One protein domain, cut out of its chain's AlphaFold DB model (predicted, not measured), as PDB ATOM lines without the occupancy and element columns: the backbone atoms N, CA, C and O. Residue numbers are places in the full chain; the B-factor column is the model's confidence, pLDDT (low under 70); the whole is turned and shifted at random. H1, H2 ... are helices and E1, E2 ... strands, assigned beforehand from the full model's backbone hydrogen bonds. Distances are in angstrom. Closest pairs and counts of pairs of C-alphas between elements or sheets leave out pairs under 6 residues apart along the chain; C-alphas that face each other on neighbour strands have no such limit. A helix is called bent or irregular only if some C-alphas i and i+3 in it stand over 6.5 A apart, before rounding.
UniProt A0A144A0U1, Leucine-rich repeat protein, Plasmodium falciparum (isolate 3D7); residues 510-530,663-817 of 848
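This is residues 510 to 530 and 663 to 817 of the 848 residues of the protein "Leucine-rich repeat protein" of Plasmodium falciparum (isolate 3D7) (UniProt A0A144A0U1). The stretch from E1 to E3 is wound in two stacked turns, with three very short strands side by side and the helices H5 and H6 side by side beyond them; on the other side of the small sheet runs a loose pair of long helices, H2 and the nearly straight H4. H1 meets H5 near one end and runs away from it, and its residues 524 to 530 stick out. The printed part has 176 residues, with elements in the order H1 H2 H3 H4 E1 H5 E2 H6 E3; the sheet E1 E2 E3 is parallel and the class is mostly helix. The whole is compact, with a radius of gyration of the C-alphas of 17.7 A, yet elongated, spanning 58 by 38 by 24 A.

H1, residues 510 to 530, is close to but not clearly touching H5, residues 753 to 763; their closest C-alphas, Ile 510 and Ser 762, are 5.4 A apart. H4, residues 701 to 727, was assigned as one helix by its hydrogen bonds but is bent, with C-alphas 715 and 718 6.8 A apart; its arms H4a, residues 701 to 715, and H4b, residues 718 to 727, stand at a shallow tilt of 6 degrees. H2, residues 663 to 682, is close to but not clearly touching H4b, at a shallow tilt of 5 degrees, opposite ways; their closest C-alphas, Asn 669 and Tyr 727, are 6.9 A apart. H3, residues 685 to 688, touches residues 708 to 712 of H4a, closest at the C-alphas of Phe 687 and Arg 712, 5.8 A. E1, residues 743 to 745, and E2, residues 772 to 774, are parallel neighbours, with N 744 and O 772 3.0 A apart, within hydrogen-bond range. E2 and E3, residues 814 to 816, are parallel too, with N 816 and O 773 at 2.9 A. H3 only grazes this sheet, and so does H6, residues 783 to 802, with its residues 786 to 797. H6 touches H5 with residues 785 to 789 alone, closest at the C-alphas of Asn 753 and Thr 785, 6.5 A, at a shallow tilt of 9 degrees, the same way. E1, H5, E2 and E2, H6, E3 are strand-helix-strand units, parallel neighbour strands with a helix between, each with a right-handed crossover. Every O i to N i+4 pair is within hydrogen-bond range in H1, H2, H4a, H4b and H6; in H5 6 of 7 are, and H3 is too short for such a pair.

H1 begins at C-alpha 510, (41.359, -101.795, 18.530), and is 30.6 A long. H2 measures 28.4 A, H3 5.6 A, H4a 20.8 A and H4b 13.9 A. E1 is 6.8 A long, H5 14.7 A, E2 6.9 A and H6 28.7 A. E3, 6.8 A long, ends at C-alpha 816, (36.273, -112.313, 0.936).

The two C-alphas farthest apart, those of Gln 529 and Arg 698, are 61.8 A apart. Residues 531 to 662 are not printed, and C-alphas 530 and 663 are 21.0 A apart across this cut. The links H3 to H4, H4 to E1 and H6 to E3 are long. Mean pLDDT of the printed part is 87.6, and 18 residues are under 70, among them 528 to 530, 663 to 666 and 694 to 698.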
ATOM      1  N   ILE A 510      41.845-101.946  17.149       98.71
ATOM      2  CA  ILE A 510      41.359-101.795  18.530       98.71
ATOM      3  C   ILE A 510      41.629-100.372  19.041       98.71
ATOM      4  O   ILE A 510      40.755 -99.774  19.674       98.71
ATOM      5  N   ASN A 511      42.790 -99.796  18.728       98.60
ATOM      6  CA  ASN A 511      43.132 -98.422  19.099       98.60
ATOM      7  C   ASN A 511      42.270 -97.382  18.370       98.60
ATOM      8  O   ASN A 511      41.738 -96.496  19.042       98.60
ATOM      9  N   GLN A 512      41.986 -97.550  17.071       98.30
ATOM     10  CA  GLN A 512      41.009 -96.708  16.360       98.30
ATOM     11  C   GLN A 512      39.631 -96.744  17.049       98.30
ATOM     12  O   GLN A 512      39.039 -95.698  17.328       98.30
ATOM     13  N   ALA A 513      39.130 -97.935  17.398       97.78
ATOM     14  CA  ALA A 513      37.856 -98.084  18.107       97.78
ATOM     15  C   ALA A 513      37.873 -97.425  19.505       97.78
ATOM     16  O   ALA A 513      36.885 -96.809  19.918       97.78
ATOM     17  N   ASN A 514      38.995 -97.512  20.227       97.01
ATOM     18  CA  ASN A 514      39.184 -96.868  21.530       97.01
ATOM     19  C   ASN A 514      39.237 -95.337  21.433       97.01
ATOM     20  O   ASN A 514      38.600 -94.671  22.248       97.01
ATOM     21  N   LEU A 515      39.922 -94.777  20.432       96.55
ATOM     22  CA  LEU A 515      39.970 -93.334  20.181       96.55
ATOM     23  C   LEU A 515      38.556 -92.781  19.954       96.55
ATOM     24  O   LEU A 515      38.119 -91.868  20.653       96.55
ATOM     25  N   ILE A 516      37.785 -93.426  19.075       94.39
ATOM     26  CA  ILE A 516      36.395 -93.059  18.764       94.39
ATOM     27  C   ILE A 516      35.502 -93.159  20.014       94.39
ATOM     28  O   ILE A 516      34.672 -92.285  20.269       94.39
ATOM     29  N   LYS A 517      35.694 -94.198  20.833       93.02
ATOM     30  CA  LYS A 517      35.004 -94.378  22.120       93.02
ATOM     31  C   LYS A 517      35.342 -93.276  23.131       93.02
ATOM     32  O   LYS A 517      34.474 -92.918  23.924       93.02
ATOM     33  N   THR A 518      36.566 -92.754  23.125       92.91
ATOM     34  CA  THR A 518      36.984 -91.629  23.976       92.91
ATOM     35  C   THR A 518      36.361 -90.320  23.491       92.91
ATOM     36  O   THR A 518      35.667 -89.680  24.277       92.91
ATOM     37  N   THR A 519      36.443 -90.003  22.195       87.98
ATOM     38  CA  THR A 519      35.809 -88.804  21.611       87.98
ATOM     39  C   THR A 519      34.298 -88.751  21.871       87.98
ATOM     40  O   THR A 519      33.752 -87.689  22.177       87.98
ATOM     41  N   LEU A 520      33.603 -89.894  21.817       86.81
ATOM     42  CA  LEU A 520      32.180 -89.982  22.173       86.81
ATOM     43  C   LEU A 520      31.907 -89.637  23.648       86.81
ATOM     44  O   LEU A 520      30.919 -88.963  23.937       86.81
ATOM     45  N   LYS A 521      32.768 -90.065  24.582       86.21
ATOM     46  CA  LYS A 521      32.640 -89.724  26.012       86.21
ATOM     47  C   LYS A 521      32.905 -88.244  26.274       86.21
ATOM     48  O   LYS A 521      32.183 -87.633  27.052       86.21
ATOM     49  N   GLU A 522      33.925 -87.678  25.635       84.61
ATOM     50  CA  GLU A 522      34.296 -86.265  25.776       84.61
ATOM     51  C   GLU A 522      33.189 -85.352  25.244       84.61
ATOM     52  O   GLU A 522      32.756 -84.433  25.936       84.61
ATOM     53  N   THR A 523      32.656 -85.674  24.060       77.49
ATOM     54  CA  THR A 523      31.501 -84.983  23.462       77.49
ATOM     55  C   THR A 523      30.289 -85.034  24.395       77.49
ATOM     56  O   THR A 523      29.609 -84.030  24.598       77.49
ATOM     57  N   TYR A 524      30.043 -86.188  25.018       72.38
ATOM     58  CA  TYR A 524      28.960 -86.380  25.977       72.38
ATOM     59  C   TYR A 524      29.133 -85.555  27.270       72.38
ATOM     60  O   TYR A 524      28.206 -84.842  27.657       72.38
ATOM     61  N   GLU A 525      30.301 -85.591  27.923       77.08
ATOM     62  CA  GLU A 525      30.538 -84.783  29.132       77.08
ATOM     63  C   GLU A 525      30.510 -83.276  28.818       77.08
ATOM     64  O   GLU A 525      29.992 -82.495  29.617       77.08
ATOM     65  N   PHE A 526      30.958 -82.861  27.628       71.53
ATOM     66  CA  PHE A 526      30.815 -81.483  27.154       71.53
ATOM     67  C   PHE A 526      29.340 -81.066  27.001       71.53
ATOM     68  O   PHE A 526      28.955 -79.997  27.478       71.53
ATOM     69  N   ILE A 527      28.493 -81.904  26.390       70.29
ATOM     70  CA  ILE A 527      27.048 -81.640  26.255       70.29
ATOM     71  C   ILE A 527      26.389 -81.522  27.636       70.29
ATOM     72  O   ILE A 527      25.651 -80.570  27.893       70.29
ATOM     73  N   LYS A 528      26.698 -82.453  28.543       68.17
ATOM     74  CA  LYS A 528      26.166 -82.510  29.910       68.17
ATOM     75  C   LYS A 528      26.529 -81.286  30.761       68.17
ATOM     76  O   LYS A 528      25.733 -80.882  31.599       68.17
ATOM     77  N   GLN A 529      27.698 -80.678  30.544       69.35
ATOM     78  CA  GLN A 529      28.113 -79.460  31.256       69.35
ATOM     79  C   GLN A 529      27.488 -78.174  30.691       69.35
ATOM     80  O   GLN A 529      27.255 -77.229  31.440       69.35
ATOM     81  N   ASN A 530      27.216 -78.120  29.382       65.07
ATOM     82  CA  ASN A 530      26.797 -76.894  28.687       65.07
ATOM     83  C   ASN A 530      25.281 -76.777  28.456       65.07
ATOM     84  O   ASN A 530      24.826 -75.869  27.757       65.07
ATOM     85  N   ASN A 663      12.819 -85.489  16.643       57.54
ATOM     86  CA  ASN A 663      12.751 -86.957  16.702       57.54
ATOM     87  C   ASN A 663      12.426 -87.623  15.347       57.54
ATOM     88  O   ASN A 663      12.840 -88.758  15.117       57.54
ATOM     89  N   LYS A 664      11.686 -86.953  14.449       63.33
ATOM     90  CA  LYS A 664      11.399 -87.485  13.104       63.33
ATOM     91  C   LYS A 664      12.586 -87.322  12.161       63.33
ATOM     92  O   LYS A 664      12.896 -88.258  11.428       63.33
ATOM     93  N   GLU A 665      13.244 -86.166  12.191       66.71
ATOM     94  CA  GLU A 665      14.436 -85.899  11.379       66.71
ATOM     95  C   GLU A 665      15.604 -86.803  11.803       66.71
ATOM     96  O   GLU A 665      16.238 -87.422  10.954       66.71
ATOM     97  N   ASP A 666      15.802 -87.004  13.106       68.93
ATOM     98  CA  ASP A 666      16.823 -87.901  13.652       68.93
ATOM     99  C   ASP A 666      16.624 -89.357  13.207       68.93
ATOM    100  O   ASP A 666      17.563 -90.007  12.740       68.93
ATOM    101  N   ILE A 667      15.392 -89.874  13.295       74.87
ATOM    102  CA  ILE A 667      15.048 -91.223  12.812       74.87
ATOM    103  C   ILE A 667      15.222 -91.320  11.290       74.87
ATOM    104  O   ILE A 667      15.731 -92.331  10.802       74.87
ATOM    105  N   SER A 668      14.849 -90.279  10.539       78.64
ATOM    106  CA  SER A 668      15.052 -90.220   9.088       78.64
ATOM    107  C   SER A 668      16.541 -90.292   8.733       78.64
ATOM    108  O   SER A 668      16.937 -91.163   7.963       78.64
ATOM    109  N   ASN A 669      17.386 -89.483   9.376       80.85
ATOM    110  CA  ASN A 669      18.835 -89.464   9.163       80.85
ATOM    111  C   ASN A 669      19.490 -90.820   9.492       80.85
ATOM    112  O   ASN A 669      20.352 -91.287   8.747       80.85
ATOM    113  N   ILE A 670      19.058 -91.481  10.575       85.09
ATOM    114  CA  ILE A 670      19.500 -92.838  10.946       85.09
ATOM    115  C   ILE A 670      19.138 -93.858   9.860       85.09
ATOM    116  O   ILE A 670      19.963 -94.713   9.537       85.09
ATOM    117  N   ASN A 671      17.932 -93.777   9.293       88.06
ATOM    118  CA  ASN A 671      17.494 -94.687   8.236       88.06
ATOM    119  C   ASN A 671      18.233 -94.419   6.917       88.06
ATOM    120  O   ASN A 671      18.764 -95.363   6.347       88.06
ATOM    121  N   ILE A 672      18.407 -93.156   6.505       87.46
ATOM    122  CA  ILE A 672      19.199 -92.793   5.313       87.46
ATOM    123  C   ILE A 672      20.629 -93.348   5.423       87.46
ATOM    124  O   ILE A 672      21.137 -93.939   4.471       87.46
ATOM    125  N   PHE A 673      21.273 -93.222   6.591       88.92
ATOM    126  CA  PHE A 673      22.591 -93.820   6.822       88.92
ATOM    127  C   PHE A 673      22.564 -95.352   6.717       88.92
ATOM    128  O   PHE A 673      23.448 -95.945   6.098       88.92
ATOM    129  N   LYS A 674      21.549 -96.011   7.294       91.86
ATOM    130  CA  LYS A 674      21.387 -97.465   7.166       91.86
ATOM    131  C   LYS A 674      21.229 -97.897   5.719       91.86
ATOM    132  O   LYS A 674      21.901 -98.843   5.331       91.86
ATOM    133  N   ASP A 675      20.397 -97.215   4.944       89.73
ATOM    134  CA  ASP A 675      20.131 -97.558   3.549       89.73
ATOM    135  C   ASP A 675      21.402 -97.406   2.703       89.73
ATOM    136  O   ASP A 675      21.731 -98.305   1.934       89.73
ATOM    137  N   ILE A 676      22.193 -96.347   2.925       87.72
ATOM    138  CA  ILE A 676      23.524 -96.187   2.311       87.72
ATOM    139  C   ILE A 676      24.432 -97.388   2.625       87.72
ATOM    140  O   ILE A 676      25.026 -97.960   1.710       87.72
ATOM    141  N   ILE A 677      24.533 -97.794   3.896       90.80
ATOM    142  CA  ILE A 677      25.409 -98.905   4.309       90.80
ATOM    143  C   ILE A 677      24.893-100.240   3.749       90.80
ATOM    144  O   ILE A 677      25.670-101.035   3.224       90.80
ATOM    145  N   ILE A 678      23.586-100.491   3.823       88.93
ATOM    146  CA  ILE A 678      22.948-101.706   3.301       88.93
ATOM    147  C   ILE A 678      23.187-101.821   1.793       88.93
ATOM    148  O   ILE A 678      23.603-102.881   1.332       88.93
ATOM    149  N   ASN A 679      22.998-100.735   1.041       84.47
ATOM    150  CA  ASN A 679      23.180-100.731  -0.406       84.47
ATOM    151  C   ASN A 679      24.633-101.041  -0.799       84.47
ATOM    152  O   ASN A 679      24.844-101.933  -1.618       84.47
ATOM    153  N   ARG A 680      25.643-100.431  -0.152       87.32
ATOM    154  CA  ARG A 680      27.051-100.767  -0.456       87.32
ATOM    155  C   ARG A 680      27.443-102.205  -0.096       87.32
ATOM    156  O   ARG A 680      28.313-102.772  -0.753       87.32
ATOM    157  N   HIS A 681      26.816-102.823   0.908       87.40
ATOM    158  CA  HIS A 681      27.036-104.247   1.200       87.40
ATOM    159  C   HIS A 681      26.269-105.177   0.248       87.40
ATOM    160  O   HIS A 681      26.764-106.251  -0.069       87.40
ATOM    161  N   ASN A 682      25.106-104.773  -0.271       78.76
ATOM    162  CA  ASN A 682      24.400-105.537  -1.307       78.76
ATOM    163  C   ASN A 682      25.177-105.566  -2.642       78.76
ATOM    164  O   ASN A 682      25.022-106.500  -3.425       78.76
ATOM    165  N   GLU A 683      26.037-104.574  -2.888       70.82
ATOM    166  CA  GLU A 683      26.938-104.503  -4.045       70.82
ATOM    167  C   GLU A 683      28.305-105.186  -3.821       70.82
ATOM    168  O   GLU A 683      29.230-104.971  -4.604       70.82
ATOM    169  N   GLU A 684      28.474-106.017  -2.784       67.90
ATOM    170  CA  GLU A 684      29.786-106.546  -2.363       67.90
ATOM    171  C   GLU A 684      30.622-107.212  -3.471       67.90
ATOM    172  O   GLU A 684      31.844-107.066  -3.479       67.90
ATOM    173  N   ASN A 685      30.003-107.860  -4.462       68.27
ATOM    174  CA  ASN A 685      30.733-108.409  -5.611       68.27
ATOM    175  C   ASN A 685      31.579-107.337  -6.327       68.27
ATOM    176  O   ASN A 685      32.742-107.598  -6.646       68.27
ATOM    177  N   ASN A 686      31.045-106.118  -6.474       68.67
ATOM    178  CA  ASN A 686      31.695-104.977  -7.126       68.67
ATOM    179  C   ASN A 686      32.858-104.379  -6.305       68.67
ATOM    180  O   ASN A 686      33.641-103.596  -6.838       68.67
ATOM    181  N   PHE A 687      32.990-104.726  -5.019       80.35
ATOM    182  CA  PHE A 687      34.102-104.285  -4.162       80.35
ATOM    183  C   PHE A 687      35.362-105.128  -4.350       80.35
ATOM    184  O   PHE A 687      36.484-104.638  -4.175       80.35
ATOM    185  N   PHE A 688      35.168-106.403  -4.683       86.92
ATOM    186  CA  PHE A 688      36.196-107.432  -4.615       86.92
ATOM    187  C   PHE A 688      36.592-107.994  -5.983       86.92
ATOM    188  O   PHE A 688      37.743-108.398  -6.165       86.92
ATOM    189  N   SER A 689      35.671-108.069  -6.947       84.00
ATOM    190  CA  SER A 689      35.944-108.724  -8.226       84.00
ATOM    191  C   SER A 689      35.158-108.126  -9.387       84.00
ATOM    192  O   SER A 689      34.051-107.633  -9.222       84.00
ATOM    193  N   CYS A 690      35.696-108.265 -10.598       79.29
ATOM    194  CA  CYS A 690      34.944-107.996 -11.823       79.29
ATOM    195  C   CYS A 690      34.213-109.246 -12.357       79.29
ATOM    196  O   CYS A 690      33.833-109.277 -13.527       79.29
ATOM    197  N   ILE A 691      34.047-110.304 -11.549       74.22
ATOM    198  CA  ILE A 691      33.325-111.517 -11.965       74.22
ATOM    199  C   ILE A 691      31.852-111.152 -12.190       74.22
ATOM    200  O   ILE A 691      31.252-110.435 -11.399       74.22
ATOM    201  N   GLY A 692      31.284-111.614 -13.306       65.12
ATOM    202  CA  GLY A 692      29.935-111.241 -13.744       65.12
ATOM    203  C   GLY A 692      29.860-109.897 -14.477       65.12
ATOM    204  O   GLY A 692      28.915-109.681 -15.233       65.12
ATOM    205  N   ILE A 693      30.869-109.023 -14.354       70.53
ATOM    206  CA  ILE A 693      30.936-107.782 -15.133       70.53
ATOM    207  C   ILE A 693      31.451-108.116 -16.535       70.53
ATOM    208  O   ILE A 693      32.660-108.146 -16.780       70.53
ATOM    209  N   SER A 694      30.513-108.356 -17.459       60.22
ATOM    210  CA  SER A 694      30.769-108.754 -18.852       60.22
ATOM    211  C   SER A 694      31.931-107.991 -19.486       60.22
ATOM    212  O   SER A 694      32.862-108.600 -20.011       60.22
ATOM    213  N   ASN A 695      31.911-106.668 -19.328       58.20
ATOM    214  CA  ASN A 695      32.867-105.687 -19.839       58.20
ATOM    215  C   ASN A 695      34.349-106.032 -19.574       58.20
ATOM    216  O   ASN A 695      35.211-105.621 -20.347       58.20
ATOM    217  N   PHE A 696      34.657-106.776 -18.504       68.27
ATOM    218  CA  PHE A 696      36.026-107.030 -18.045       68.27
ATOM    219  C   PHE A 696      36.577-108.428 -18.369       68.27
ATOM    220  O   PHE A 696      37.740-108.690 -18.056       68.27
ATOM    221  N   TYR A 697      35.830-109.312 -19.051       63.26
ATOM    222  CA  TYR A 697      36.298-110.680 -19.357       63.26
ATOM    223  C   TYR A 697      37.608-110.754 -20.166       63.26
ATOM    224  O   TYR A 697      38.286-111.778 -20.121       63.26
ATOM    225  N   ARG A 698      37.982-109.691 -20.892       61.55
ATOM    226  CA  ARG A 698      39.278-109.569 -21.595       61.55
ATOM    227  C   ARG A 698      40.042-108.283 -21.256       61.55
ATOM    228  O   ARG A 698      40.941-107.894 -21.993       61.55
ATOM    229  N   ALA A 699      39.664-107.589 -20.186       70.90
ATOM    230  CA  ALA A 699      40.386-106.403 -19.738       70.90
ATOM    231  C   ALA A 699      41.704-106.797 -19.045       70.90
ATOM    232  O   ALA A 699      41.772-107.859 -18.417       70.90
ATOM    233  N   THR A 700      42.725-105.933 -19.118       76.67
ATOM    234  CA  THR A 700      43.971-106.121 -18.351       76.67
ATOM    235  C   THR A 700      43.677-106.100 -16.851       76.67
ATOM    236  O   THR A 700      42.724-105.450 -16.408       76.67
ATOM    237  N   ASP A 701      44.477-106.796 -16.042       82.14
ATOM    238  CA  ASP A 701      44.252-106.825 -14.591       82.14
ATOM    239  C   ASP A 701      44.462-105.449 -13.948       82.14
ATOM    240  O   ASP A 701      43.728-105.096 -13.027       82.14
ATOM    241  N   LEU A 702      45.335-104.603 -14.514       85.95
ATOM    242  CA  LEU A 702      45.390-103.177 -14.181       85.95
ATOM    243  C   LEU A 702      44.026-102.500 -14.401       85.95
ATOM    244  O   LEU A 702      43.526-101.826 -13.507       85.95
ATOM    245  N   SER A 703      43.392-102.712 -15.558       83.47
ATOM    246  CA  SER A 703      42.082-102.116 -15.868       83.47
ATOM    247  C   SER A 703      40.992-102.563 -14.882       83.47
ATOM    248  O   SER A 703      40.176-101.744 -14.461       83.47
ATOM    249  N   LYS A 704      40.996-103.842 -14.474       86.42
ATOM    250  CA  LYS A 704      40.094-104.378 -13.435       86.42
ATOM    251  C   LYS A 704      40.366-103.741 -12.071       86.42
ATOM    252  O   LYS A 704      39.434-103.310 -11.402       86.42
ATOM    253  N   ASN A 705      41.634-103.643 -11.672       89.36
ATOM    254  CA  ASN A 705      42.031-103.085 -10.380       89.36
ATOM    255  C   ASN A 705      41.675-101.596 -10.261       89.36
ATOM    256  O   ASN A 705      41.075-101.208  -9.260       89.36
ATOM    257  N   LEU A 706      41.949-100.794 -11.298       89.45
ATOM    258  CA  LEU A 706      41.567 -99.378 -11.348       89.45
ATOM    259  C   LEU A 706      40.040 -99.194 -11.286       89.45
ATOM    260  O   LEU A 706      39.557 -98.304 -10.587       89.45
ATOM    261  N   TYR A 707      39.271-100.056 -11.962       86.65
ATOM    262  CA  TYR A 707      37.808-100.053 -11.868       86.65
ATOM    263  C   TYR A 707      37.318-100.376 -10.450       86.65
ATOM    264  O   TYR A 707      36.471 -99.663  -9.917       86.65
ATOM    265  N   LEU A 708      37.859-101.419  -9.809       89.69
ATOM    266  CA  LEU A 708      37.476-101.784  -8.440       89.69
ATOM    267  C   LEU A 708      37.821-100.672  -7.442       89.69
ATOM    268  O   LEU A 708      36.991-100.341  -6.601       89.69
ATOM    269  N   GLN A 709      38.995-100.045  -7.563       91.54
ATOM    270  CA  GLN A 709      39.371 -98.871  -6.765       91.54
ATOM    271  C   GLN A 709      38.397 -97.705  -6.973       91.54
ATOM    272  O   GLN A 709      37.935 -97.115  -5.998       91.54
ATOM    273  N   GLU A 710      38.024 -97.404  -8.222       89.20
ATOM    274  CA  GLU A 710      37.032 -96.370  -8.522       89.20
ATOM    275  C   GLU A 710      35.665 -96.677  -7.900       89.20
ATOM    276  O   GLU A 710      35.074 -95.799  -7.266       89.20
ATOM    277  N   THR A 711      35.195 -97.921  -7.992       85.69
ATOM    278  CA  THR A 711      33.941 -98.350  -7.366       85.69
ATOM    279  C   THR A 711      34.000 -98.233  -5.844       85.69
ATOM    280  O   THR A 711      33.123 -97.598  -5.261       85.69
ATOM    281  N   ARG A 712      35.052 -98.737  -5.180       91.44
ATOM    282  CA  ARG A 712      35.217 -98.602  -3.717       91.44
ATOM    283  C   ARG A 712      35.261 -97.138  -3.279       91.44
ATOM    284  O   ARG A 712      34.588 -96.754  -2.318       91.44
ATOM    285  N   ARG A 713      35.991 -96.300  -4.024       92.13
ATOM    286  CA  ARG A 713      36.085 -94.854  -3.791       92.13
ATOM    287  C   ARG A 713      34.737 -94.154  -3.893       92.13
ATOM    288  O   ARG A 713      34.433 -93.304  -3.054       92.13
ATOM    289  N   ASN A 714      33.942 -94.500  -4.899       87.09
ATOM    290  CA  ASN A 714      32.619 -93.924  -5.097       87.09
ATOM    291  C   ASN A 714      31.632 -94.434  -4.026       87.09
ATOM    292  O   ASN A 714      31.058 -93.621  -3.304       87.09
ATOM    293  N   CYS A 715      31.497 -95.754  -3.857       85.05
ATOM    294  CA  CYS A 715      30.467 -96.377  -3.018       85.05
ATOM    295  C   CYS A 715      30.713 -96.272  -1.498       85.05
ATOM    296  O   CYS A 715      29.760 -96.382  -0.724       85.05
ATOM    297  N   ILE A 716      31.952 -96.039  -1.038       88.76
ATOM    298  CA  ILE A 716      32.223 -95.694   0.370       88.76
ATOM    299  C   ILE A 716      32.573 -94.217   0.518       88.76
ATOM    300  O   ILE A 716      31.862 -93.494   1.208       88.76
ATOM    301  N   TYR A 717      33.690 -93.755  -0.049       89.62
ATOM    302  CA  TYR A 717      34.336 -92.537   0.464       89.62
ATOM    303  C   TYR A 717      33.691 -91.243  -0.029       89.62
ATOM    304  O   TYR A 717      33.505 -90.338   0.785       89.62
ATOM    305  N   LYS A 718      33.287 -91.157  -1.305       87.54
ATOM    306  CA  LYS A 718      32.510 -90.004  -1.795       87.54
ATOM    307  C   LYS A 718      31.173 -89.889  -1.068       87.54
ATOM    308  O   LYS A 718      30.900 -88.850  -0.474       87.54
ATOM    309  N   ILE A 719      30.409 -90.984  -1.015       86.61
ATOM    310  CA  ILE A 719      29.106 -91.013  -0.338       86.61
ATOM    311  C   ILE A 719      29.250 -90.719   1.164       86.61
ATOM    312  O   ILE A 719      28.470 -89.937   1.699       86.61
ATOM    313  N   ASN A 720      30.263 -91.256   1.857       90.50
ATOM    314  CA  ASN A 720      30.525 -90.907   3.260       90.50
ATOM    315  C   ASN A 720      30.861 -89.412   3.426       90.50
ATOM    316  O   ASN A 720      30.427 -88.804   4.401       90.50
ATOM    317  N   GLU A 721      31.626 -88.805   2.511       88.03
ATOM    318  CA  GLU A 721      31.986 -87.383   2.581       88.03
ATOM    319  C   GLU A 721      30.781 -86.466   2.295       88.03
ATOM    320  O   GLU A 721      30.571 -85.482   3.007       88.03
ATOM    321  N   GLU A 722      29.961 -86.802   1.299       86.26
ATOM    322  CA  GLU A 722      28.686 -86.136   0.994       86.26
ATOM    323  C   GLU A 722      27.697 -86.264   2.152       86.26
ATOM    324  O   GLU A 722      27.174 -85.258   2.632       86.26
ATOM    325  N   PHE A 723      27.504 -87.477   2.676       86.47
ATOM    326  CA  PHE A 723      26.668 -87.720   3.844       86.47
ATOM    327  C   PHE A 723      27.163 -86.922   5.056       86.47
ATOM    328  O   PHE A 723      26.366 -86.293   5.757       86.47
ATOM    329  N   ASN A 724      28.483 -86.863   5.274       85.98
ATOM    330  CA  ASN A 724      29.058 -86.083   6.363       85.98
ATOM    331  C   ASN A 724      28.736 -84.583   6.230       85.98
ATOM    332  O   ASN A 724      28.364 -83.951   7.218       85.98
ATOM    333  N   LYS A 725      28.826 -84.026   5.012       83.21
ATOM    334  CA  LYS A 725      28.473 -82.625   4.711       83.21
ATOM    335  C   LYS A 725      26.973 -82.346   4.869       83.21
ATOM    336  O   LYS A 725      26.613 -81.287   5.378       83.21
ATOM    337  N   LEU A 726      26.111 -83.264   4.429       82.41
ATOM    338  CA  LEU A 726      24.655 -83.069   4.352       82.41
ATOM    339  C   LEU A 726      23.894 -83.380   5.652       82.41
ATOM    340  O   LEU A 726      22.812 -82.816   5.855       82.41
ATOM    341  N   TYR A 727      24.419 -84.286   6.483       75.22
ATOM    342  CA  TYR A 727      23.697 -84.879   7.621       75.22
ATOM    343  C   TYR A 727      24.513 -84.989   8.921       75.22
ATOM    344  O   TYR A 727      23.917 -85.175   9.980       75.22
ATOM    345  N   ASN A 728      25.847 -84.858   8.890       77.68
ATOM    346  CA  ASN A 728      26.703 -85.021  10.077       77.68
ATOM    347  C   ASN A 728      27.502 -83.759  10.462       77.68
ATOM    348  O   ASN A 728      28.513 -83.847  11.156       77.68
ATOM    349  N   SER A 729      27.051 -82.571  10.056       67.54
ATOM    350  CA  SER A 729      27.713 -81.290  10.371       67.54
ATOM    351  C   SER A 729      27.911 -81.043  11.876       67.54
ATOM    352  O   SER A 729      28.896 -80.425  12.272       67.54
ATOM    353  N   ASN A 730      27.017 -81.579  12.711       65.15
ATOM    354  CA  ASN A 730      27.075 -81.506  14.174       65.15
ATOM    355  C   ASN A 730      27.792 -82.711  14.831       65.15
ATOM    356  O   ASN A 730      27.708 -82.868  16.046       65.15
ATOM    357  N   ASN A 731      28.469 -83.574  14.058       70.29
ATOM    358  CA  ASN A 731      29.132 -84.807  14.521       70.29
ATOM    359  C   ASN A 731      28.222 -85.748  15.347       70.29
ATOM    360  O   ASN A 731      28.668 -86.372  16.308       70.29
ATOM    361  N   ILE A 732      26.938 -85.849  14.981       73.24
ATOM    362  CA  ILE A 732      25.957 -86.698  15.677       73.24
ATOM    363  C   ILE A 732      26.239 -88.194  15.482       73.24
ATOM    364  O   ILE A 732      26.054 -88.976  16.413       73.24
ATOM    365  N   PHE A 733      26.715 -88.591  14.298       83.32
ATOM    366  CA  PHE A 733      27.160 -89.952  14.010       83.32
ATOM    367  C   PHE A 733      28.557 -90.186  14.579       83.32
ATOM    368  O   PHE A 733      29.474 -89.389  14.367       83.32
ATOM    369  N   SER A 734      28.739 -91.326  15.251       85.79
ATOM    370  CA  SER A 734      30.054 -91.739  15.740       85.79
ATOM    371  C   SER A 734      31.063 -91.832  14.596       85.79
ATOM    372  O   SER A 734      30.745 -92.323  13.515       85.79
ATOM    373  N   ALA A 735      32.301 -91.385  14.829       86.94
ATOM    374  CA  ALA A 735      33.296 -91.264  13.761       86.94
ATOM    375  C   ALA A 735      33.552 -92.584  13.008       86.94
ATOM    376  O   ALA A 735      33.794 -92.545  11.803       86.94
ATOM    377  N   ASN A 736      33.394 -93.746  13.661       93.56
ATOM    378  CA  ASN A 736      33.527 -95.050  13.004       93.56
ATOM    379  C   ASN A 736      32.532 -95.254  11.856       93.56
ATOM    380  O   ASN A 736      32.798 -96.086  11.005       93.56
ATOM    381  N   CYS A 737      31.417 -94.525  11.788       92.02
ATOM    382  CA  CYS A 737      30.456 -94.596  10.686       92.02
ATOM    383  C   CYS A 737      31.037 -94.094   9.353       92.02
ATOM    384  O   CYS A 737      30.695 -94.622   8.299       92.02
ATOM    385  N   LEU A 738      31.916 -93.085   9.399       91.60
ATOM    386  CA  LEU A 738      32.329 -92.298   8.227       91.60
ATOM    387  C   LEU A 738      33.855 -92.219   8.037       91.60
ATOM    388  O   LEU A 738      34.307 -91.876   6.947       91.60
ATOM    389  N   LYS A 739      34.632 -92.540   9.080       93.14
ATOM    390  CA  LYS A 739      36.096 -92.414   9.179       93.14
ATOM    391  C   LYS A 739      36.751 -93.708   9.689       93.14
ATOM    392  O   LYS A 739      36.055 -94.621  10.144       93.14
ATOM    393  N   GLY A 740      38.084 -93.744   9.659       95.63
ATOM    394  CA  GLY A 740      38.904 -94.909  10.005       95.63
ATOM    395  C   GLY A 740      38.912 -95.979   8.917       95.63
ATOM    396  O   GLY A 740      38.200 -95.866   7.917       95.63
ATOM    397  N   LEU A 741      39.713 -97.030   9.112       98.39
ATOM    398  CA  LEU A 741      39.952 -98.027   8.067       98.39
ATOM    399  C   LEU A 741      38.657 -98.790   7.750       98.39
ATOM    400  O   LEU A 741      38.054 -99.371   8.653       98.39
ATOM    401  N   LYS A 742      38.237 -98.779   6.480       97.33
ATOM    402  CA  LYS A 742      36.992 -99.375   5.962       97.33
ATOM    403  C   LYS A 742      37.226-100.630   5.147       97.33
ATOM    404  O   LYS A 742      36.515-101.611   5.360       97.33
ATOM    405  N   PHE A 743      38.212-100.588   4.259       97.41
ATOM    406  CA  PHE A 743      38.612-101.701   3.410       97.41
ATOM    407  C   PHE A 743      40.070-102.070   3.690       97.41
ATOM    408  O   PHE A 743      40.957-101.214   3.636       97.41
ATOM    409  N   LEU A 744      40.313-103.348   3.970       98.58
ATOM    410  CA  LEU A 744      41.642-103.916   4.174       98.58
ATOM    411  C   LEU A 744      41.819-105.137   3.271       98.58
ATOM    412  O   LEU A 744      41.016-106.066   3.324       98.58
ATOM    413  N   ASN A 745      42.884-105.160   2.476       98.15
ATOM    414  CA  ASN A 745      43.219-106.301   1.626       98.15
ATOM    415  C   ASN A 745      44.566-106.909   2.034       98.15
ATOM    416  O   ASN A 745      45.607-106.260   1.922       98.15
ATOM    417  N   LEU A 746      44.510-108.161   2.487       98.58
ATOM    418  CA  LEU A 746      45.623-109.020   2.894       98.58
ATOM    419  C   LEU A 746      45.697-110.294   2.029       98.58
ATOM    420  O   LEU A 746      46.288-111.287   2.451       98.58
ATOM    421  N   SER A 747      45.075-110.295   0.845       96.55
ATOM    422  CA  SER A 747      45.051-111.475  -0.025       96.55
ATOM    423  C   SER A 747      46.455-111.933  -0.435       96.55
ATOM    424  O   SER A 747      47.368-111.130  -0.642       96.55
ATOM    425  N   SER A 748      46.636-113.249  -0.532       95.92
ATOM    426  CA  SER A 748      47.908-113.907  -0.867       95.92
ATOM    427  C   SER A 748      49.090-113.571   0.064       95.92
ATOM    428  O   SER A 748      50.246-113.722  -0.328       95.92
ATOM    429  N   CYS A 749      48.819-113.130   1.296       97.37
ATOM    430  CA  CYS A 749      49.805-113.074   2.380       97.37
ATOM    431  C   CYS A 749      49.894-114.433   3.105       97.37
ATOM    432  O   CYS A 749      48.963-115.237   3.059       97.37
ATOM    433  N   ASN A 750      50.996-114.689   3.822       96.77
ATOM    434  CA  ASN A 750      51.231-115.952   4.533       96.77
ATOM    435  C   ASN A 750      50.525-115.988   5.905       96.77
ATOM    436  O   ASN A 750      51.154-116.059   6.963       96.77
ATOM    437  N   ILE A 751      49.201-115.855   5.876       97.61
ATOM    438  CA  ILE A 751      48.328-115.786   7.050       97.61
ATOM    439  C   ILE A 751      47.510-117.076   7.121       97.61
ATOM    440  O   ILE A 751      46.913-117.470   6.120       97.61
ATOM    441  N   ASN A 752      47.452-117.697   8.300       96.91
ATOM    442  CA  ASN A 752      46.642-118.887   8.574       96.91
ATOM    443  C   ASN A 752      45.651-118.656   9.735       96.91
ATOM    444  O   ASN A 752      45.419-117.515  10.146       96.91
ATOM    445  N   ASN A 753      45.048-119.730  10.267       96.77
ATOM    446  CA  ASN A 753      44.071-119.663  11.366       96.77
ATOM    447  C   ASN A 753      44.544-118.824  12.564       96.77
ATOM    448  O   ASN A 753      43.739-118.073  13.118       96.77
ATOM    449  N   ASP A 754      45.823-118.905  12.943       96.72
ATOM    450  CA  ASP A 754      46.359-118.175  14.095       96.72
ATOM    451  C   ASP A 754      46.359-116.668  13.819       96.72
ATOM    452  O   ASP A 754      45.863-115.881  14.628       96.72
ATOM    453  N   GLY A 755      46.818-116.258  12.630       97.72
ATOM    454  CA  GLY A 755      46.754-114.871  12.166       97.72
ATOM    455  C   GLY A 755      45.318-114.348  12.109       97.72
ATOM    456  O   GLY A 755      45.016-113.267  12.622       97.72
ATOM    457  N   ILE A 756      44.395-115.147  11.569       97.97
ATOM    458  CA  ILE A 756      42.971-114.800  11.552       97.97
ATOM    459  C   ILE A 756      42.390-114.678  12.969       97.97
ATOM    460  O   ILE A 756      41.582-113.779  13.201       97.97
ATOM    461  N   SER A 757      42.813-115.501  13.934       97.55
ATOM    462  CA  SER A 757      42.346-115.404  15.327       97.55
ATOM    463  C   SER A 757      42.654-114.030  15.942       97.55
ATOM    464  O   SER A 757      41.797-113.434  16.605       97.55
ATOM    465  N   TYR A 758      43.823-113.457  15.624       98.33
ATOM    466  CA  TYR A 758      44.176-112.098  16.026       98.33
ATOM    467  C   TYR A 758      43.284-111.057  15.347       98.33
ATOM    468  O   TYR A 758      42.780-110.170  16.038       98.33
ATOM    469  N   LEU A 759      43.012-111.167  14.041       98.58
ATOM    470  CA  LEU A 759      42.080-110.253  13.357       98.58
ATOM    471  C   LEU A 759      40.660-110.350  13.938       98.58
ATOM    472  O   LEU A 759      40.029-109.329  14.202       98.58
ATOM    473  N   LEU A 760      40.155-111.553  14.220       98.56
ATOM    474  CA  LEU A 760      38.828-111.753  14.812       98.56
ATOM    475  C   LEU A 760      38.662-111.007  16.146       98.56
ATOM    476  O   LEU A 760      37.571-110.500  16.412       98.56
ATOM    477  N   LYS A 761      39.722-110.864  16.955       97.69
ATOM    478  CA  LYS A 761      39.708-110.068  18.198       97.69
ATOM    479  C   LYS A 761      39.363-108.592  17.946       97.69
ATOM    480  O   LYS A 761      38.484-108.047  18.620       97.69
ATOM    481  N   SER A 762      39.993-107.941  16.964       98.09
ATOM    482  CA  SER A 762      39.676-106.546  16.624       98.09
ATOM    483  C   SER A 762      38.318-106.421  15.942       98.09
ATOM    484  O   SER A 762      37.539-105.533  16.283       98.09
ATOM    485  N   LEU A 763      37.965-107.356  15.056       98.63
ATOM    486  CA  LEU A 763      36.684-107.338  14.349       98.63
ATOM    487  C   LEU A 763      35.486-107.532  15.293       98.63
ATOM    488  O   LEU A 763      34.435-106.937  15.050       98.63
ATOM    489  N   LYS A 764      35.640-108.310  16.375       97.87
ATOM    490  CA  LYS A 764      34.651-108.472  17.462       97.87
ATOM    491  C   LYS A 764      34.560-107.246  18.391       97.87
ATOM    492  O   LYS A 764      33.620-107.150  19.178       97.87
ATOM    493  N   THR A 765      35.499-106.297  18.317       97.50
ATOM    494  CA  THR A 765      35.529-105.120  19.201       97.50
ATOM    495  C   THR A 765      34.471-104.081  18.803       97.50
ATOM    496  O   THR A 765      34.351-103.680  17.646       97.50
ATOM    497  N   SER A 766      33.698-103.608  19.787       96.30
ATOM    498  CA  SER A 766      32.697-102.545  19.600       96.30
ATOM    499  C   SER A 766      33.337-101.262  19.059       96.30
ATOM    500  O   SER A 766      34.322-100.798  19.620       96.30
ATOM    501  N   LEU A 767      32.693-100.635  18.068       96.62
ATOM    502  CA  LEU A 767      33.160 -99.458  17.312       96.62
ATOM    503  C   LEU A 767      34.348 -99.720  16.366       96.62
ATOM    504  O   LEU A 767      34.912 -98.763  15.841       96.62
ATOM    505  N   CYS A 768      34.683-100.987  16.082       97.98
ATOM    506  CA  CYS A 768      35.561-101.340  14.961       97.98
ATOM    507  C   CYS A 768      35.068-100.671  13.661       97.98
ATOM    508  O   CYS A 768      33.872-100.687  13.354       97.98
ATOM    509  N   THR A 769      35.992-100.052  12.926       97.73
ATOM    510  CA  THR A 769      35.717 -99.235  11.733       97.73
ATOM    511  C   THR A 769      35.569-100.062  10.459       97.73
ATOM    512  O   THR A 769      34.902 -99.598   9.531       97.73
ATOM    513  N   LEU A 770      36.185-101.252  10.428       98.42
ATOM    514  CA  LEU A 770      36.351-102.078   9.234       98.42
ATOM    515  C   LEU A 770      35.036-102.737   8.805       98.42
ATOM    516  O   LEU A 770      34.375-103.411   9.602       98.42
ATOM    517  N   GLU A 771      34.714-102.570   7.523       96.45
ATOM    518  CA  GLU A 771      33.504-103.080   6.868       96.45
ATOM    519  C   GLU A 771      33.830-104.131   5.796       96.45
ATOM    520  O   GLU A 771      33.023-105.021   5.549       96.45
ATOM    521  N   TYR A 772      35.022-104.086   5.196       96.74
ATOM    522  CA  TYR A 772      35.437-104.997   4.132       96.74
ATOM    523  C   TYR A 772      36.845-105.536   4.397       96.74
ATOM    524  O   TYR A 772      37.784-104.771   4.629       96.74
ATOM    525  N   LEU A 773      36.992-106.858   4.339       97.66
ATOM    526  CA  LEU A 773      38.263-107.561   4.508       97.66
ATOM    527  C   LEU A 773      38.461-108.567   3.368       97.66
ATOM    528  O   LEU A 773      37.626-109.447   3.182       97.66
ATOM    529  N   ASP A 774      39.565-108.473   2.630       96.86
ATOM    530  CA  ASP A 774      39.978-109.509   1.674       96.86
ATOM    531  C   ASP A 774      41.130-110.338   2.265       96.86
ATOM    532  O   ASP A 774      42.209-109.808   2.536       96.86
ATOM    533  N   ILE A 775      40.881-111.631   2.478       96.85
ATOM    534  CA  ILE A 775      41.846-112.658   2.912       96.85
ATOM    535  C   ILE A 775      41.894-113.823   1.908       96.85
ATOM    536  O   ILE A 775      42.191-114.964   2.261       96.85
ATOM    537  N   SER A 776      41.560-113.564   0.641       93.29
ATOM    538  CA  SER A 776      41.623-114.585  -0.411       93.29
ATOM    539  C   SER A 776      43.040-115.120  -0.571       93.29
ATOM    540  O   SER A 776      44.002-114.361  -0.502       93.29
ATOM    541  N   CYS A 777      43.175-116.424  -0.814       91.18
ATOM    542  CA  CYS A 777      44.472-117.092  -0.989       91.18
ATOM    543  C   CYS A 777      45.420-117.023   0.231       91.18
ATOM    544  O   CYS A 777      46.595-117.361   0.100       91.18
ATOM    545  N   CYS A 778      44.915-116.659   1.416       91.28
ATOM    546  CA  CYS A 778      45.537-117.021   2.692       91.28
ATOM    547  C   CYS A 778      45.557-118.556   2.860       91.28
ATOM    548  O   CYS A 778      44.717-119.259   2.292       91.28
ATOM    549  N   GLN A 779      46.527-119.081   3.610       85.22
ATOM    550  CA  GLN A 779      46.845-120.516   3.652       85.22
ATOM    551  C   GLN A 779      46.251-121.205   4.890       85.22
ATOM    552  O   GLN A 779      45.947-120.564   5.891       85.22
ATOM    553  N   ASP A 780      46.056-122.524   4.813       90.33
ATOM    554  CA  ASP A 780      45.636-123.399   5.924       90.33
ATOM    555  C   ASP A 780      44.387-122.953   6.717       90.33
ATOM    556  O   ASP A 780      44.240-123.276   7.898       90.33
ATOM    557  N   LEU A 781      43.457-122.223   6.092       92.65
ATOM    558  CA  LEU A 781      42.236-121.748   6.752       92.65
ATOM    559  C   LEU A 781      41.200-122.871   6.957       92.65
ATOM    560  O   LEU A 781      40.831-123.593   6.031       92.65
ATOM    561  N   SER A 782      40.716-122.998   8.194       92.83
ATOM    562  CA  SER A 782      39.861-124.093   8.661       92.83
ATOM    563  C   SER A 782      38.360-123.780   8.614       92.83
ATOM    564  O   SER A 782      37.932-122.631   8.738       92.83
ATOM    565  N   ASN A 783      37.531-124.832   8.572       90.77
ATOM    566  CA  ASN A 783      36.070-124.708   8.681       90.77
ATOM    567  C   ASN A 783      35.612-124.010   9.973       90.77
ATOM    568  O   ASN A 783      34.621-123.284   9.948       90.77
ATOM    569  N   ASN A 784      36.338-124.174  11.086       93.28
ATOM    570  CA  ASN A 784      36.034-123.460  12.329       93.28
ATOM    571  C   ASN A 784      36.200-121.941  12.151       93.28
ATOM    572  O   ASN A 784      35.326-121.167  12.529       93.28
ATOM    573  N   THR A 785      37.284-121.519  11.503       94.38
ATOM    574  CA  THR A 785      37.573-120.110  11.206       94.38
ATOM    575  C   THR A 785      36.547-119.501  10.244       94.38
ATOM    576  O   THR A 785      36.083-118.380  10.465       94.38
ATOM    577  N   TYR A 786      36.111-120.248   9.225       92.37
ATOM    578  CA  TYR A 786      35.007-119.831   8.351       92.37
ATOM    579  C   TYR A 786      33.675-119.701   9.112       92.37
ATOM    580  O   TYR A 786      32.928-118.744   8.890       92.37
ATOM    581  N   GLN A 787      33.387-120.607  10.052       92.25
ATOM    582  CA  GLN A 787      32.194-120.520  10.898       92.25
ATOM    583  C   GLN A 787      32.250-119.322  11.858       92.25
ATOM    584  O   GLN A 787      31.243-118.634  12.031       92.25
ATOM    585  N   GLU A 788      33.412-119.019  12.447       95.89
ATOM    586  CA  GLU A 788      33.597-117.833  13.291       95.89
ATOM    587  C   GLU A 788      33.319-116.532  12.532       95.89
ATOM    588  O   GLU A 788      32.601-115.668  13.044       95.89
ATOM    589  N   PHE A 789      33.824-116.399  11.302       95.74
ATOM    590  CA  PHE A 789      33.491-115.257  10.454       95.74
ATOM    591  C   PHE A 789      32.000-115.210  10.111       95.74
ATOM    592  O   PHE A 789      31.383-114.161  10.280       95.74
ATOM    593  N   THR A 790      31.397-116.323   9.682       93.21
ATOM    594  CA  THR A 790      29.962-116.397   9.340       93.21
ATOM    595  C   THR A 790      29.076-115.963  10.514       93.21
ATOM    596  O   THR A 790      28.149-115.160  10.348       93.21
ATOM    597  N   ASN A 791      29.409-116.414  11.727       95.09
ATOM    598  CA  ASN A 791      28.740-116.014  12.964       95.09
ATOM    599  C   ASN A 791      28.926-114.513  13.248       95.09
ATOM    600  O   ASN A 791      27.958-113.820  13.569       95.09
ATOM    601  N   LEU A 792      30.148-113.988  13.093       97.57
ATOM    602  CA  LEU A 792      30.471-112.578  13.330       97.57
ATOM    603  C   LEU A 792      29.776-111.635  12.335       97.57
ATOM    604  O   LEU A 792      29.213-110.622  12.754       97.57
ATOM    605  N   ILE A 793      29.781-111.971  11.045       94.74
ATOM    606  CA  ILE A 793      29.102-111.235   9.968       94.74
ATOM    607  C   ILE A 793      27.599-111.152  10.266       94.74
ATOM    608  O   ILE A 793      27.023-110.060  10.307       94.74
ATOM    609  N   SER A 794      26.982-112.297  10.573       94.55
ATOM    610  CA  SER A 794      25.557-112.397  10.909       94.55
ATOM    611  C   SER A 794      25.202-111.585  12.158       94.55
ATOM    612  O   SER A 794      24.245-110.805  12.148       94.55
ATOM    613  N   TYR A 795      26.007-111.699  13.220       96.93
ATOM    614  CA  TYR A 795      25.844-110.939  14.460       96.93
ATOM    615  C   TYR A 795      25.953-109.426  14.229       96.93
ATOM    616  O   TYR A 795      25.090-108.669  14.687       96.93
ATOM    617  N   LYS A 796      26.976-108.978  13.486       97.35
ATOM    618  CA  LYS A 796      27.185-107.565  13.147       97.35
ATOM    619  C   LYS A 796      26.012-106.999  12.353       97.35
ATOM    620  O   LYS A 796      25.438-105.996  12.776       97.35
ATOM    621  N   LYS A 797      25.591-107.675  11.277       94.71
ATOM    622  CA  LYS A 797      24.434-107.286  10.449       94.71
ATOM    623  C   LYS A 797      23.151-107.181  11.282       94.71
ATOM    624  O   LYS A 797      22.448-106.175  11.207       94.71
ATOM    625  N   TYR A 798      22.874-108.163  12.139       95.30
ATOM    626  CA  TYR A 798      21.715-108.145  13.040       95.30
ATOM    627  C   TYR A 798      21.748-106.979  14.043       95.30
ATOM    628  O   TYR A 798      20.743-106.284  14.219       95.30
ATOM    629  N   LYS A 799      22.895-106.731  14.691       96.71
ATOM    630  CA  LYS A 799      23.054-105.618  15.641       96.71
ATOM    631  C   LYS A 799      22.924-104.260  14.944       96.71
ATOM    632  O   LYS A 799      22.196-103.413  15.454       96.71
ATOM    633  N   PHE A 800      23.539-104.086  13.772       95.53
ATOM    634  CA  PHE A 800      23.431-102.881  12.943       95.53
ATOM    635  C   PHE A 800      21.973-102.519  12.629       95.53
ATOM    636  O   PHE A 800      21.527-101.398  12.879       95.53
ATOM    637  N   LEU A 801      21.203-103.493  12.133       92.85
ATOM    638  CA  LEU A 801      19.805-103.287  11.750       92.85
ATOM    639  C   LEU A 801      18.927-102.890  12.947       92.85
ATOM    640  O   LEU A 801      18.020-102.071  12.784       92.85
ATOM    641  N   LYS A 802      19.225-103.395  14.154       92.35
ATOM    642  CA  LYS A 802      18.494-103.055  15.388       92.35
ATOM    643  C   LYS A 802      18.877-101.717  16.030       92.35
ATOM    644  O   LYS A 802      18.062-101.175  16.772       92.35
ATOM    645  N   THR A 803      20.053-101.155  15.750       89.27
ATOM    646  CA  THR A 803      20.467 -99.842  16.282       89.27
ATOM    647  C   THR A 803      19.494 -98.733  15.849       89.27
ATOM    648  O   THR A 803      19.231 -98.561  14.663       89.27
ATOM    649  N   ASN A 804      18.949 -97.967  16.798       84.32
ATOM    650  CA  ASN A 804      17.987 -96.872  16.565       84.32
ATOM    651  C   ASN A 804      18.496 -95.511  17.097       84.32
ATOM    652  O   ASN A 804      17.725 -94.669  17.574       84.32
ATOM    653  N   HIS A 805      19.816 -95.334  17.055       83.19
ATOM    654  CA  HIS A 805      20.560 -94.159  17.506       83.19
ATOM    655  C   HIS A 805      21.816 -93.975  16.647       83.19
ATOM    656  O   HIS A 805      22.229 -94.891  15.942       83.19
ATOM    657  N   PHE A 806      22.455 -92.811  16.734       82.48
ATOM    658  CA  PHE A 806      23.558 -92.410  15.852       82.48
ATOM    659  C   PHE A 806      24.911 -93.120  16.080       82.48
ATOM    660  O   PHE A 806      25.891 -92.811  15.401       82.48
ATOM    661  N   VAL A 807      24.997 -94.064  17.026       88.56
ATOM    662  CA  VAL A 807      26.263 -94.717  17.409       88.56
ATOM    663  C   VAL A 807      26.234 -96.201  17.069       88.56
ATOM    664  O   VAL A 807      25.796 -97.048  17.850       88.56
ATOM    665  N   PHE A 808      26.736 -96.535  15.887       92.64
ATOM    666  CA  PHE A 808      26.718 -97.898  15.371       92.64
ATOM    667  C   PHE A 808      27.913 -98.689  15.910       92.64
ATOM    668  O   PHE A 808      28.976 -98.760  15.297       92.64
ATOM    669  N   LYS A 809      27.727 -99.309  17.083       93.58
ATOM    670  CA  LYS A 809      28.735-100.168  17.740       93.58
ATOM    671  C   LYS A 809      29.197-101.349  16.886       93.58
ATOM    672  O   LYS A 809      30.313-101.822  17.066       93.58
ATOM    673  N   ASN A 810      28.324-101.844  16.016       96.07
ATOM    674  CA  ASN A 810      28.570-102.972  15.131       96.07
ATOM    675  C   ASN A 810      28.149-102.533  13.729       96.07
ATOM    676  O   ASN A 810      26.965-102.596  13.410       96.07
ATOM    677  N   LEU A 811      29.090-102.034  12.930       96.72
ATOM    678  CA  LEU A 811      28.870-101.891  11.490       96.72
ATOM    679  C   LEU A 811      28.860-103.284  10.842       96.72
ATOM    680  O   LEU A 811      29.465-104.201  11.413       96.72
ATOM    681  N   PRO A 812      28.182-103.478   9.695       96.46
ATOM    682  CA  PRO A 812      28.255-104.728   8.953       96.46
ATOM    683  C   PRO A 812      29.696-105.026   8.515       96.46
ATOM    684  O   PRO A 812      30.568-104.160   8.532       96.46
ATOM    685  N   LEU A 813      29.951-106.284   8.177       95.99
ATOM    686  CA  LEU A 813      31.254-106.763   7.734       95.99
ATOM    687  C   LEU A 813      31.024-107.726   6.570       95.99
ATOM    688  O   LEU A 813      30.245-108.663   6.726       95.99
ATOM    689  N   THR A 814      31.722-107.527   5.459       94.51
ATOM    690  CA  THR A 814      31.882-108.526   4.398       94.51
ATOM    691  C   THR A 814      33.336-108.995   4.397       94.51
ATOM    692  O   THR A 814      34.262-108.185   4.483       94.51
ATOM    693  N   VAL A 815      33.548-110.309   4.294       94.71
ATOM    694  CA  VAL A 815      34.884-110.916   4.228       94.71
ATOM    695  C   VAL A 815      34.982-111.787   2.982       94.71
ATOM    696  O   VAL A 815      34.201-112.721   2.814       94.71
ATOM    697  N   ARG A 816      35.958-111.504   2.118       92.61
ATOM    698  CA  ARG A 816      36.273-112.313   0.936       92.61
ATOM    699  C   ARG A 816      37.402-113.293   1.252       92.61
ATOM    700  O   ARG A 816      38.330-112.951   1.979       92.61
ATOM    701  N   GLY A 817      37.319-114.500   0.696       89.10
ATOM    702  CA  GLY A 817      38.228-115.618   0.984       89.10
ATOM    703  C   GLY A 817      37.588-116.724   1.830       89.10
ATOM    704  O   GLY A 817      38.194-117.770   2.025       89.10
TER     705      GLY A 817